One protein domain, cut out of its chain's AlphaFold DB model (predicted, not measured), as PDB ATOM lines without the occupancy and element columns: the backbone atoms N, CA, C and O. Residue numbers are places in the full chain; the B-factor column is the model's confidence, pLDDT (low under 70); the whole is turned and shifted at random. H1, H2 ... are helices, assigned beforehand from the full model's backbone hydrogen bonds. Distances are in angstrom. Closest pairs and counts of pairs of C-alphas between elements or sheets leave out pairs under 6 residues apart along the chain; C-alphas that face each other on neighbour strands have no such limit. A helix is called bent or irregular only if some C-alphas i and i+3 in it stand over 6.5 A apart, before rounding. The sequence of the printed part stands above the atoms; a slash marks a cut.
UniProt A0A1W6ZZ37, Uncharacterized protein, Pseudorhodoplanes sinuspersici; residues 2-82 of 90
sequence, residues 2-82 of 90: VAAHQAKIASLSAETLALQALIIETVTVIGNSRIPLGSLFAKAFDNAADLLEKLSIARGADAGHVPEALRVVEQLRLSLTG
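This is residues 2 to 82 of the 90 residues of an uncharacterized protein of Pseudorhodoplanes sinuspersici (UniProt A0A1W6ZZ37). Three helices make a narrow, loose V: the long helix H1 is one arm, the helical hairpin of H2 and H3 is the other, and H3 folds back along H2 on the side toward H1. The arms come together near Gly 31 and Gly 38, while residues 2 to 15 of H1 stick out at the open end. The printed part has 81 residues with three named helices, H1, H2 and H3 along the chain, and no named strand; the class is all helix. The whole is loose, with a radius of gyration of the C-alphas of 15.2 A, and flat, spanning 49 by 30 by 15 A.

H1, residues 2 to 31, is 43.1 A long and begins at C-alpha 2 (124.300, 166.774, 140.557). H2, residues 38 to 63, is 30.1 A long; it is irregular, with C-alphas 58 and 61 9.4 A apart, and has a kink of 69 degrees near residue 57. H3, residues 66 to 81, is 22.2 A long and ends at C-alpha 81 (130.144, 133.842, 120.238).

Residues 20 to 28 of H1 touch residues 76 to 80 of H3, the closest C-alphas being those of Ile 24 and Leu 80, 7.0 A apart. H1 and H3 run the same way at a shallow tilt of 30 degrees. H1 and H2 are close but not clearly touching, with C-alphas 31 and 38 closest at 8.0 A; they run opposite ways at a shallow tilt of 25 degrees. H2 and H3 touch as a hairpin, opposite ways at a shallow tilt of 6 degrees, closest at the C-alphas of Ala 49 and Leu 70, 6.1 A apart. Every O i to N i+4 pair is within hydrogen-bond range in H1 and H3, and 19 of 22 are in H2.

The C-alphas of Val 2 and Arg 34 are the two farthest apart, 49.9 A. The printed part has no cut; the link from H1 to H2 is short, and that from H2 to H3 is tight. Residues 2 to 15 and 57 to 62 stand free. Mean pLDDT of the printed part is 82.1; residues 33, 36 and 82 are under 70.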
ATOM      1  N   VAL A   2     124.806 167.536 141.727       71.62
ATOM      2  CA  VAL A   2     124.300 166.774 140.557       71.62
ATOM      3  C   VAL A   2     125.285 166.727 139.374       71.62
ATOM      4  O   VAL A   2     125.526 165.658 138.822       71.62
ATOM      5  N   ALA A   3     125.932 167.850 139.041       75.69
ATOM      6  CA  ALA A   3     126.906 167.916 137.943       75.69
ATOM      7  C   ALA A   3     128.143 167.016 138.159       75.69
ATOM      8  O   ALA A   3     128.648 166.415 137.216       75.69
ATOM      9  N   ALA A   4     128.601 166.869 139.408       78.94
ATOM     10  CA  ALA A   4     129.742 166.011 139.739       78.94
ATOM     11  C   ALA A   4     129.388 164.519 139.608       78.94
ATOM     12  O   ALA A   4     130.200 163.728 139.134       78.94
ATOM     13  N   HIS A   5     128.158 164.134 139.968       80.94
ATOM     14  CA  HIS A   5     127.668 162.773 139.744       80.94
ATOM     15  C   HIS A   5     127.505 162.447 138.262       80.94
ATOM     16  O   HIS A   5     127.931 161.377 137.838       80.94
ATOM     17  N   GLN A   6     126.968 163.368 137.460       85.06
ATOM     18  CA  GLN A   6     126.862 163.168 136.011       85.06
ATOM     19  C   GLN A   6     128.239 163.019 135.355       85.06
ATOM     20  O   GLN A   6     128.432 162.114 134.546       85.06
ATOM     21  N   ALA A   7     129.220 163.831 135.763       85.00
ATOM     22  CA  ALA A   7     130.597 163.690 135.296       85.00
ATOM     23  C   ALA A   7     131.201 162.327 135.678       85.00
ATOM     24  O   ALA A   7     131.863 161.691 134.859       85.00
ATOM     25  N   LYS A   8     130.938 161.834 136.898       86.94
ATOM     26  CA  LYS A   8     131.433 160.519 137.323       86.94
ATOM     27  C   LYS A   8     130.765 159.367 136.568       86.94
ATOM     28  O   LYS A   8     131.463 158.425 136.205       86.94
ATOM     29  N   ILE A   9     129.460 159.452 136.298       85.00
ATOM     30  CA  ILE A   9     128.745 158.475 135.462       85.00
ATOM     31  C   ILE A   9     129.351 158.455 134.058       85.00
ATOM     32  O   ILE A   9     129.713 157.388 133.581       85.00
ATOM     33  N   ALA A  10     129.552 159.621 133.436       81.38
ATOM     34  CA  ALA A  10     130.154 159.713 132.107       81.38
ATOM     35  C   ALA A  10     131.565 159.096 132.054       81.38
ATOM     36  O   ALA A  10     131.863 158.346 131.128       81.38
ATOM     37  N   SER A  11     132.405 159.346 133.070       88.00
ATOM     38  CA  SER A  11     133.732 158.716 133.200       88.00
ATOM     39  C   SER A  11     133.631 157.194 133.281       88.00
ATOM     40  O   SER A  11     134.274 156.495 132.505       88.00
ATOM     41  N   LEU A  12     132.778 156.669 134.169       86.12
ATOM     42  CA  LEU A  12     132.602 155.225 134.346       86.12
ATOM     43  C   LEU A  12     132.030 154.556 133.092       86.12
ATOM     44  O   LEU A  12     132.441 153.450 132.744       86.12
ATOM     45  N   SER A  13     131.116 155.222 132.384       84.62
ATOM     46  CA  SER A  13     130.592 154.739 131.106       84.62
ATOM     47  C   SER A  13     131.677 154.702 130.029       84.62
ATOM     48  O   SER A  13     131.763 153.715 129.303       84.62
ATOM     49  N   ALA A  14     132.534 155.725 129.948       82.31
ATOM     50  CA  ALA A  14     133.654 155.756 129.008       82.31
ATOM     51  C   ALA A  14     134.700 154.670 129.315       82.31
ATOM     52  O   ALA A  14     135.131 153.964 128.406       82.31
ATOM     53  N   GLU A  15     135.062 154.490 130.589       84.81
ATOM     54  CA  GLU A  15     135.965 153.424 131.048       84.81
ATOM     55  C   GLU A  15     135.398 152.035 130.717       84.81
ATOM     56  O   GLU A  15     136.099 151.181 130.175       84.81
ATOM     57  N   THR A  16     134.103 151.829 130.976       87.50
ATOM     58  CA  THR A  16     133.409 150.572 130.664       87.50
ATOM     59  C   THR A  16     133.424 150.289 129.163       87.50
ATOM     60  O   THR A  16     133.768 149.181 128.753       87.50
ATOM     61  N   LEU A  17     133.108 151.288 128.336       84.19
ATOM     62  CA  LEU A  17     133.116 151.150 126.880       84.19
ATOM     63  C   LEU A  17     134.522 150.845 126.345       84.19
ATOM     64  O   LEU A  17     134.676 149.984 125.481       84.19
ATOM     65  N   ALA A  18     135.553 151.504 126.883       83.81
ATOM     66  CA  ALA A  18     136.940 151.253 126.505       83.81
ATOM     67  C   ALA A  18     137.363 149.807 126.816       83.81
ATOM     68  O   ALA A  18     137.964 149.144 125.972       83.81
ATOM     69  N   LEU A  19     137.002 149.289 127.996       89.31
ATOM     70  CA  LEU A  19     137.276 147.898 128.368       89.31
ATOM     71  C   LEU A  19     136.530 146.905 127.471       89.31
ATOM     72  O   LEU A  19     137.127 145.928 127.020       89.31
ATOM     73  N   GLN A  20     135.254 147.162 127.171       87.38
ATOM     74  CA  GLN A  20     134.474 146.328 126.251       87.38
ATOM     75  C   GLN A  20     135.114 146.285 124.858       87.38
ATOM     76  O   GLN A  20     135.295 145.202 124.309       87.38
ATOM     77  N   ALA A  21     135.518 147.437 124.317       82.06
ATOM     78  CA  ALA A  21     136.178 147.522 123.016       82.06
ATOM     79  C   ALA A  21     137.512 146.761 122.992       82.06
ATOM     80  O   ALA A  21     137.760 145.989 122.069       82.06
ATOM     81  N   LEU A  22     138.345 146.913 124.029       83.69
ATOM     82  CA  LEU A  22     139.615 146.187 124.143       83.69
ATOM     83  C   LEU A  22     139.415 144.671 124.180       83.69
ATOM     84  O   LEU A  22     140.149 143.940 123.514       83.69
ATOM     85  N   ILE A  23     138.428 144.195 124.943       86.06
ATOM     86  CA  ILE A  23     138.099 142.768 125.007       86.06
ATOM     87  C   ILE A  23     137.640 142.284 123.633       86.06
ATOM     88  O   ILE A  23     138.146 141.271 123.156       86.06
ATOM     89  N   ILE A  24     136.730 143.014 122.983       84.75
ATOM     90  CA  ILE A  24     136.202 142.630 121.673       84.75
ATOM     91  C   ILE A  24     137.320 142.543 120.637       84.75
ATOM     92  O   ILE A  24     137.451 141.515 119.981       84.75
ATOM     93  N   GLU A  25     138.167 143.563 120.528       86.38
ATOM     94  CA  GLU A  25     139.271 143.560 119.565       86.38
ATOM     95  C   GLU A  25     140.305 142.475 119.869       86.38
ATOM     96  O   GLU A  25     140.761 141.783 118.961       86.38
ATOM     97  N   THR A  26     140.624 142.241 121.145       82.88
ATOM     98  CA  THR A  26     141.516 141.139 121.539       82.88
ATOM     99  C   THR A  26     140.951 139.796 121.082       82.88
ATOM    100  O   THR A  26     141.663 138.985 120.491       82.88
ATOM    101  N   VAL A  27     139.659 139.564 121.311       78.81
ATOM    102  CA  VAL A  27     138.988 138.326 120.906       78.81
ATOM    103  C   VAL A  27     138.921 138.209 119.387       78.81
ATOM    104  O   VAL A  27     139.188 137.130 118.870       78.81
ATOM    105  N   THR A  28     138.643 139.294 118.663       80.75
ATOM    106  CA  THR A  28     138.628 139.327 117.193       80.75
ATOM    107  C   THR A  28     139.999 138.999 116.608       80.75
ATOM    108  O   THR A  28     140.111 138.136 115.735       80.75
ATOM    109  N   VAL A  29     141.066 139.626 117.113       81.94
ATOM    110  CA  VAL A  29     142.446 139.352 116.687       81.94
ATOM    111  C   VAL A  29     142.809 137.889 116.937       81.94
ATOM    112  O   VAL A  29     143.376 137.238 116.057       81.94
ATOM    113  N   ILE A  30     142.445 137.338 118.100       78.94
ATOM    114  CA  ILE A  30     142.712 135.930 118.395       78.94
ATOM    115  C   ILE A  30     141.818 134.995 117.566       78.94
ATOM    116  O   ILE A  30     142.302 133.977 117.088       78.94
ATOM    117  N   GLY A  31     140.547 135.315 117.336       72.94
ATOM    118  CA  GLY A  31     139.642 134.513 116.504       72.94
ATOM    119  C   GLY A  31     140.061 134.463 115.031       72.94
ATOM    120  O   GLY A  31     139.850 133.453 114.366       72.94
ATOM    121  N   ASN A  32     140.719 135.519 114.544       73.56
ATOM    122  CA  ASN A  32     141.360 135.553 113.226       73.56
ATOM    123  C   ASN A  32     142.687 134.773 113.184       73.56
ATOM    124  O   ASN A  32     143.189 134.449 112.104       73.56
ATOM    125  N   SER A  33     143.264 134.445 114.342       69.25
ATOM    126  CA  SER A  33     144.335 133.455 114.428       69.25
ATOM    127  C   SER A  33     143.734 132.047 114.304       69.25
ATOM    128  O   SER A  33     142.588 131.815 114.673       69.25
ATOM    129  N   ARG A  34     144.483 131.061 113.794       71.25
ATOM    130  CA  ARG A  34     143.993 129.676 113.578       71.25
ATOM    131  C   ARG A  34     143.671 128.903 114.877       71.25
ATOM    132  O   ARG A  34     143.619 127.676 114.858       71.25
ATOM    133  N   ILE A  35     143.513 129.591 116.007       72.56
ATOM    134  CA  ILE A  35     143.302 129.010 117.329       72.56
ATOM    135  C   ILE A  35     141.792 128.962 117.617       72.56
ATOM    136  O   ILE A  35     141.156 130.007 117.760       72.56
ATOM    137  N   PRO A  36     141.190 127.769 117.751       69.38
ATOM    138  CA  PRO A  36     139.765 127.634 118.025       69.38
ATOM    139  C   PRO A  36     139.467 127.915 119.508       69.38
ATOM    140  O   PRO A  36     139.412 127.003 120.328       69.38
ATOM    141  N   LEU A  37     139.262 129.187 119.864       75.62
ATOM    142  CA  LEU A  37     138.992 129.608 121.248       75.62
ATOM    143  C   LEU A  37     137.505 129.725 121.623       75.62
ATOM    144  O   LEU A  37     137.191 130.052 122.765       75.62
ATOM    145  N   GLY A  38     136.576 129.445 120.706       74.69
ATOM    146  CA  GLY A  38     135.140 129.659 120.945       74.69
ATOM    147  C   GLY A  38     134.596 128.968 122.206       74.69
ATOM    148  O   GLY A  38     133.816 129.564 122.946       74.69
ATOM    149  N   SER A  39     135.048 127.744 122.502       75.75
ATOM    150  CA  SER A  39     134.650 127.006 123.713       75.75
ATOM    151  C   SER A  39     135.258 127.578 124.998       75.75
ATOM    152  O   SER A  39     134.615 127.552 126.046       75.75
ATOM    153  N   LEU A  40     136.473 128.128 124.921       80.56
ATOM    154  CA  LEU A  40     137.138 128.810 126.032       80.56
ATOM    155  C   LEU A  40     136.417 130.110 126.391       80.56
ATOM    156  O   LEU A  40     136.186 130.362 127.571       80.56
ATOM    157  N   PHE A  41     136.006 130.892 125.390       80.19
ATOM    158  CA  PHE A  41     135.238 132.115 125.618       80.19
ATOM    159  C   PHE A  41     133.856 131.828 126.197       80.19
ATOM    160  O   PHE A  41     133.496 132.453 127.189       80.19
ATOM    161  N   ALA A  42     133.122 130.851 125.655       80.94
ATOM    162  CA  ALA A  42     131.833 130.442 126.217       80.94
ATOM    163  C   ALA A  42     131.962 130.077 127.707       80.94
ATOM    164  O   ALA A  42     131.281 130.659 128.545       80.94
ATOM    165  N   LYS A  43     132.940 129.226 128.050       84.25
ATOM    166  CA  LYS A  43     133.212 128.842 129.441       84.25
ATOM    167  C   LYS A  43     133.616 130.029 130.324       84.25
ATOM    168  O   LYS A  43     133.257 130.069 131.496       84.25
ATOM    169  N   ALA A  44     134.385 130.981 129.797       86.88
ATOM    170  CA  ALA A  44     134.777 132.174 130.543       86.88
ATOM    171  C   ALA A  44     133.571 133.075 130.857       86.88
ATOM    172  O   ALA A  44     133.475 133.575 131.977       86.88
ATOM    173  N   PHE A  45     132.645 133.243 129.907       88.94
ATOM    174  CA  PHE A  45     131.402 133.986 130.130       88.94
ATOM    175  C   PHE A  45     130.485 133.287 131.135       88.94
ATOM    176  O   PHE A  45     129.991 133.953 132.042       88.94
ATOM    177  N   ASP A  46     130.330 131.965 131.040       86.75
ATOM    178  CA  ASP A  46     129.527 131.195 131.998       86.75
ATOM    179  C   ASP A  46     130.114 131.307 133.421       86.75
ATOM    180  O   ASP A  46     129.409 131.652 134.366       86.75
ATOM    181  N   ASN A  47     131.438 131.164 133.575       90.31
ATOM    182  CA  ASN A  47     132.113 131.359 134.867       90.31
ATOM    183  C   ASN A  47     131.935 132.783 135.429       90.31
ATOM    184  O   ASN A  47     131.894 132.969 136.648       90.31
ATOM    185  N   ALA A  48     131.890 133.802 134.564       88.38
ATOM    186  CA  ALA A  48     131.676 135.185 134.977       88.38
ATOM    187  C   ALA A  48     130.238 135.411 135.465       88.38
ATOM    188  O   ALA A  48     130.049 136.078 136.483       88.38
ATOM    189  N   ALA A  49     129.245 134.828 134.788       87.69
ATOM    190  CA  ALA A  49     127.853 134.846 135.232       87.69
ATOM    191  C   ALA A  49     127.700 134.164 136.605       87.69
ATOM    192  O   ALA A  49     127.196 134.788 137.538       87.69
ATOM    193  N   ASP A  50     128.266 132.964 136.776       88.88
ATOM    194  CA  ASP A  50     128.269 132.237 138.054       88.88
ATOM    195  C   ASP A  50     128.913 133.046 139.190       88.88
ATOM    196  O   ASP A  50     128.461 133.027 140.340       88.88
ATOM    197  N   LEU A  51     130.015 133.747 138.901       88.88
ATOM    198  CA  LEU A  51     130.685 134.602 139.877       88.88
ATOM    199  C   LEU A  51     129.788 135.772 140.294       88.88
ATOM    200  O   LEU A  51     129.700 136.078 141.485       88.88
ATOM    201  N   LEU A  52     129.125 136.417 139.334       87.12
ATOM    202  CA  LEU A  52     128.204 137.519 139.596       87.12
ATOM    203  C   LEU A  52     126.997 137.057 140.419       87.12
ATOM    204  O   LEU A  52     126.638 137.727 141.386       87.12
ATOM    205  N   GLU A  53     126.430 135.890 140.127       85.50
ATOM    206  CA  GLU A  53     125.355 135.305 140.934       85.50
ATOM    207  C   GLU A  53     125.798 135.029 142.376       85.50
ATOM    208  O   GLU A  53     125.120 135.428 143.326       85.50
ATOM    209  N   LYS A  54     126.982 134.431 142.569       86.81
ATOM    210  CA  LYS A  54     127.548 134.211 143.913       86.81
ATOM    211  C   LYS A  54     127.763 135.523 144.664       86.81
ATOM    212  O   LYS A  54     127.500 135.588 145.863       86.81
ATOM    213  N   LEU A  55     128.216 136.569 143.972       83.88
ATOM    214  CA  LEU A  55     128.357 137.905 144.551       83.88
ATOM    215  C   LEU A  55     126.999 138.500 144.939       83.88
ATOM    216  O   LEU A  55     126.907 139.095 146.011       83.88
ATOM    217  N   SER A  56     125.958 138.292 144.126       83.19
ATOM    218  CA  SER A  56     124.576 138.681 144.446       83.19
ATOM    219  C   SER A  56     124.117 138.062 145.763       83.19
ATOM    220  O   SER A  56     123.670 138.763 146.668       83.19
ATOM    221  N   ILE A  57     124.312 136.749 145.912       83.44
ATOM    222  CA  ILE A  57     123.926 136.005 147.117       83.44
ATOM    223  C   ILE A  57     124.738 136.476 148.330       83.44
ATOM    224  O   ILE A  57     124.175 136.715 149.395       83.44
ATOM    225  N   ALA A  58     126.055 136.639 148.176       84.12
ATOM    226  CA  ALA A  58     126.944 137.007 149.275       84.12
ATOM    227  C   ALA A  58     126.738 138.447 149.776       84.12
ATOM    228  O   ALA A  58     126.988 138.727 150.947       84.12
ATOM    229  N   ARG A  59     126.330 139.368 148.896       81.69
ATOM    230  CA  ARG A  59     126.177 140.802 149.201       81.69
ATOM    231  C   ARG A  59     124.717 141.216 149.420       81.69
ATOM    232  O   ARG A  59     124.478 142.303 149.940       81.69
ATOM    233  N   GLY A  60     123.745 140.377 149.057       77.19
ATOM    234  CA  GLY A  60     122.322 140.630 149.276       77.19
ATOM    235  C   GLY A  60     121.869 141.976 148.698       77.19
ATOM    236  O   GLY A  60     122.074 142.257 147.520       77.19
ATOM    237  N   ALA A  61     121.270 142.827 149.534       72.00
ATOM    238  CA  ALA A  61     120.758 144.139 149.122       72.00
ATOM    239  C   ALA A  61     121.847 145.119 148.634       72.00
ATOM    240  O   ALA A  61     121.549 146.010 147.840       72.00
ATOM    241  N   ASP A  62     123.110 144.927 149.033       75.44
ATOM    242  CA  ASP A  62     124.231 145.779 148.609       75.44
ATOM    243  C   ASP A  62     124.733 145.435 147.192       75.44
ATOM    244  O   ASP A  62     125.614 146.100 146.644       75.44
ATOM    245  N   ALA A  63     124.165 144.401 146.562       77.75
ATOM    246  CA  ALA A  63     124.529 143.917 145.235       77.75
ATOM    247  C   ALA A  63     123.796 144.632 144.081       77.75
ATOM    248  O   ALA A  63     123.674 144.071 142.993       77.75
ATOM    249  N   GLY A  64     123.306 145.862 144.276       78.81
ATOM    250  CA  GLY A  64     122.430 146.553 143.314       78.81
ATOM    251  C   GLY A  64     122.983 146.710 141.885       78.81
ATOM    252  O   GLY A  64     122.217 146.905 140.947       78.81
ATOM    253  N   HIS A  65     124.299 146.582 141.692       81.75
ATOM    254  CA  HIS A  65     124.958 146.651 140.381       81.75
ATOM    255  C   HIS A  65     125.097 145.296 139.671       81.75
ATOM    256  O   HIS A  65     125.441 145.256 138.490       81.75
ATOM    257  N   VAL A  66     124.840 144.184 140.365       85.00
ATOM    258  CA  VAL A  66     125.020 142.829 139.828       85.00
ATOM    259  C   VAL A  66     124.093 142.519 138.644       85.00
ATOM    260  O   VAL A  66     124.599 141.979 137.661       85.00
ATOM    261  N   PRO A  67     122.796 142.893 138.647       82.94
ATOM    262  CA  PRO A  67     121.932 142.668 137.486       82.94
ATOM    263  C   PRO A  67     122.450 143.351 136.214       82.94
ATOM    264  O   PRO A  67     122.438 142.760 135.136       82.94
ATOM    265  N   GLU A  68     122.965 144.575 136.344       84.00
ATOM    266  CA  GLU A  68     123.536 145.315 135.217       84.00
ATOM    267  C   GLU A  68     124.863 144.698 134.750       84.00
ATOM    268  O   GLU A  68     125.100 144.577 133.550       84.00
ATOM    269  N   ALA A  69     125.703 144.228 135.676       85.50
ATOM    270  CA  ALA A  69     126.926 143.504 135.334       85.50
ATOM    271  C   ALA A  69     126.631 142.196 134.571       85.50
ATOM    272  O   ALA A  69     127.290 141.912 133.572       85.50
ATOM    273  N   LEU A  70     125.610 141.439 134.987       86.25
ATOM    274  CA  LEU A  70     125.140 140.233 134.292       86.25
ATOM    275  C   LEU A  70     124.651 140.558 132.877       86.25
ATOM    276  O   LEU A  70     125.035 139.887 131.919       86.25
ATOM    277  N   ARG A  71     123.867 141.633 132.728       86.94
ATOM    278  CA  ARG A  71     123.405 142.118 131.420       86.94
ATOM    279  C   ARG A  71     124.580 142.419 130.484       86.94
ATOM    280  O   ARG A  71     124.545 142.031 129.318       86.94
ATOM    281  N   VAL A  72     125.624 143.081 130.987       87.31
ATOM    282  CA  VAL A  72     126.843 143.391 130.220       87.31
ATOM    283  C   VAL A  72     127.605 142.122 129.825       87.31
ATOM    284  O   VAL A  72     128.027 142.005 128.674       87.31
ATOM    285  N   VAL A  73     127.757 141.157 130.739       87.62
ATOM    286  CA  VAL A  73     128.404 139.862 130.456       87.62
ATOM    287  C   VAL A  73     127.683 139.125 129.326       87.62
ATOM    288  O   VAL A  73     128.338 138.661 128.393       87.62
ATOM    289  N   GLU A  74     126.350 139.087 129.344       85.69
ATOM    290  CA  GLU A  74     125.572 138.418 128.297       85.69
ATOM    291  C   GLU A  74     125.672 139.139 126.945       85.69
ATOM    292  O   GLU A  74     125.834 138.497 125.906       85.69
ATOM    293  N   GLN A  75     125.660 140.477 126.934       86.06
ATOM    294  CA  GLN A  75     125.873 141.251 125.703       86.06
ATOM    295  C   GLN A  75     127.235 140.957 125.062       86.06
ATOM    296  O   GLN A  75     127.328 140.809 123.839       86.06
ATOM    297  N   LEU A  76     128.286 140.839 125.876       84.56
ATOM    298  CA  LEU A  76     129.619 140.474 125.400       84.56
ATOM    299  C   LEU A  76     129.659 139.031 124.890       84.56
ATOM    300  O   LEU A  76     130.206 138.786 123.814       84.56
ATOM    301  N   ARG A  77     129.020 138.091 125.602       84.62
ATOM    302  CA  ARG A  77     128.904 136.691 125.171       84.62
ATOM    303  C   ARG A  77     128.252 136.581 123.796       84.62
ATOM    304  O   ARG A  77     128.795 135.907 122.920       84.62
ATOM    305  N   LEU A  78     127.131 137.269 123.579       84.00
ATOM    306  CA  LEU A  78     126.416 137.287 122.297       84.00
ATOM    307  C   LEU A  78     127.267 137.890 121.176       84.00
ATOM    308  O   LEU A  78     127.359 137.307 120.094       84.00
ATOM    309  N   SER A  79     127.925 139.017 121.451       80.88
ATOM    310  CA  SER A  79     128.757 139.725 120.470       80.88
ATOM    311  C   SER A  79     129.950 138.888 120.003       80.88
ATOM    312  O   SER A  79     130.350 138.984 118.847       80.88
ATOM    313  N   LEU A  80     130.504 138.048 120.883       78.19
ATOM    314  CA  LEU A  80     131.747 137.313 120.626       78.19
ATOM    315  C   LEU A  80     131.554 135.854 120.225       78.19
ATOM    316  O   LEU A  80     132.398 135.289 119.535       78.19
ATOM    317  N   THR A  81     130.454 135.227 120.632       75.56
ATOM    318  CA  THR A  81     130.144 133.842 120.238       75.56
ATOM    319  C   THR A  81     129.204 133.768 119.035       75.56
ATOM    320  O   THR A  81     129.003 132.681 118.493       75.56
ATOM    321  N   GLY A  82     128.607 134.896 118.624       66.19
ATOM    322  CA  GLY A  82     127.655 134.981 117.512       66.19
ATOM    323  C   GLY A  82     126.351 134.204 117.733       66.19
ATOM    324  O   GLY A  82     125.504 134.158 116.842       66.19
TER     325      GLY A  82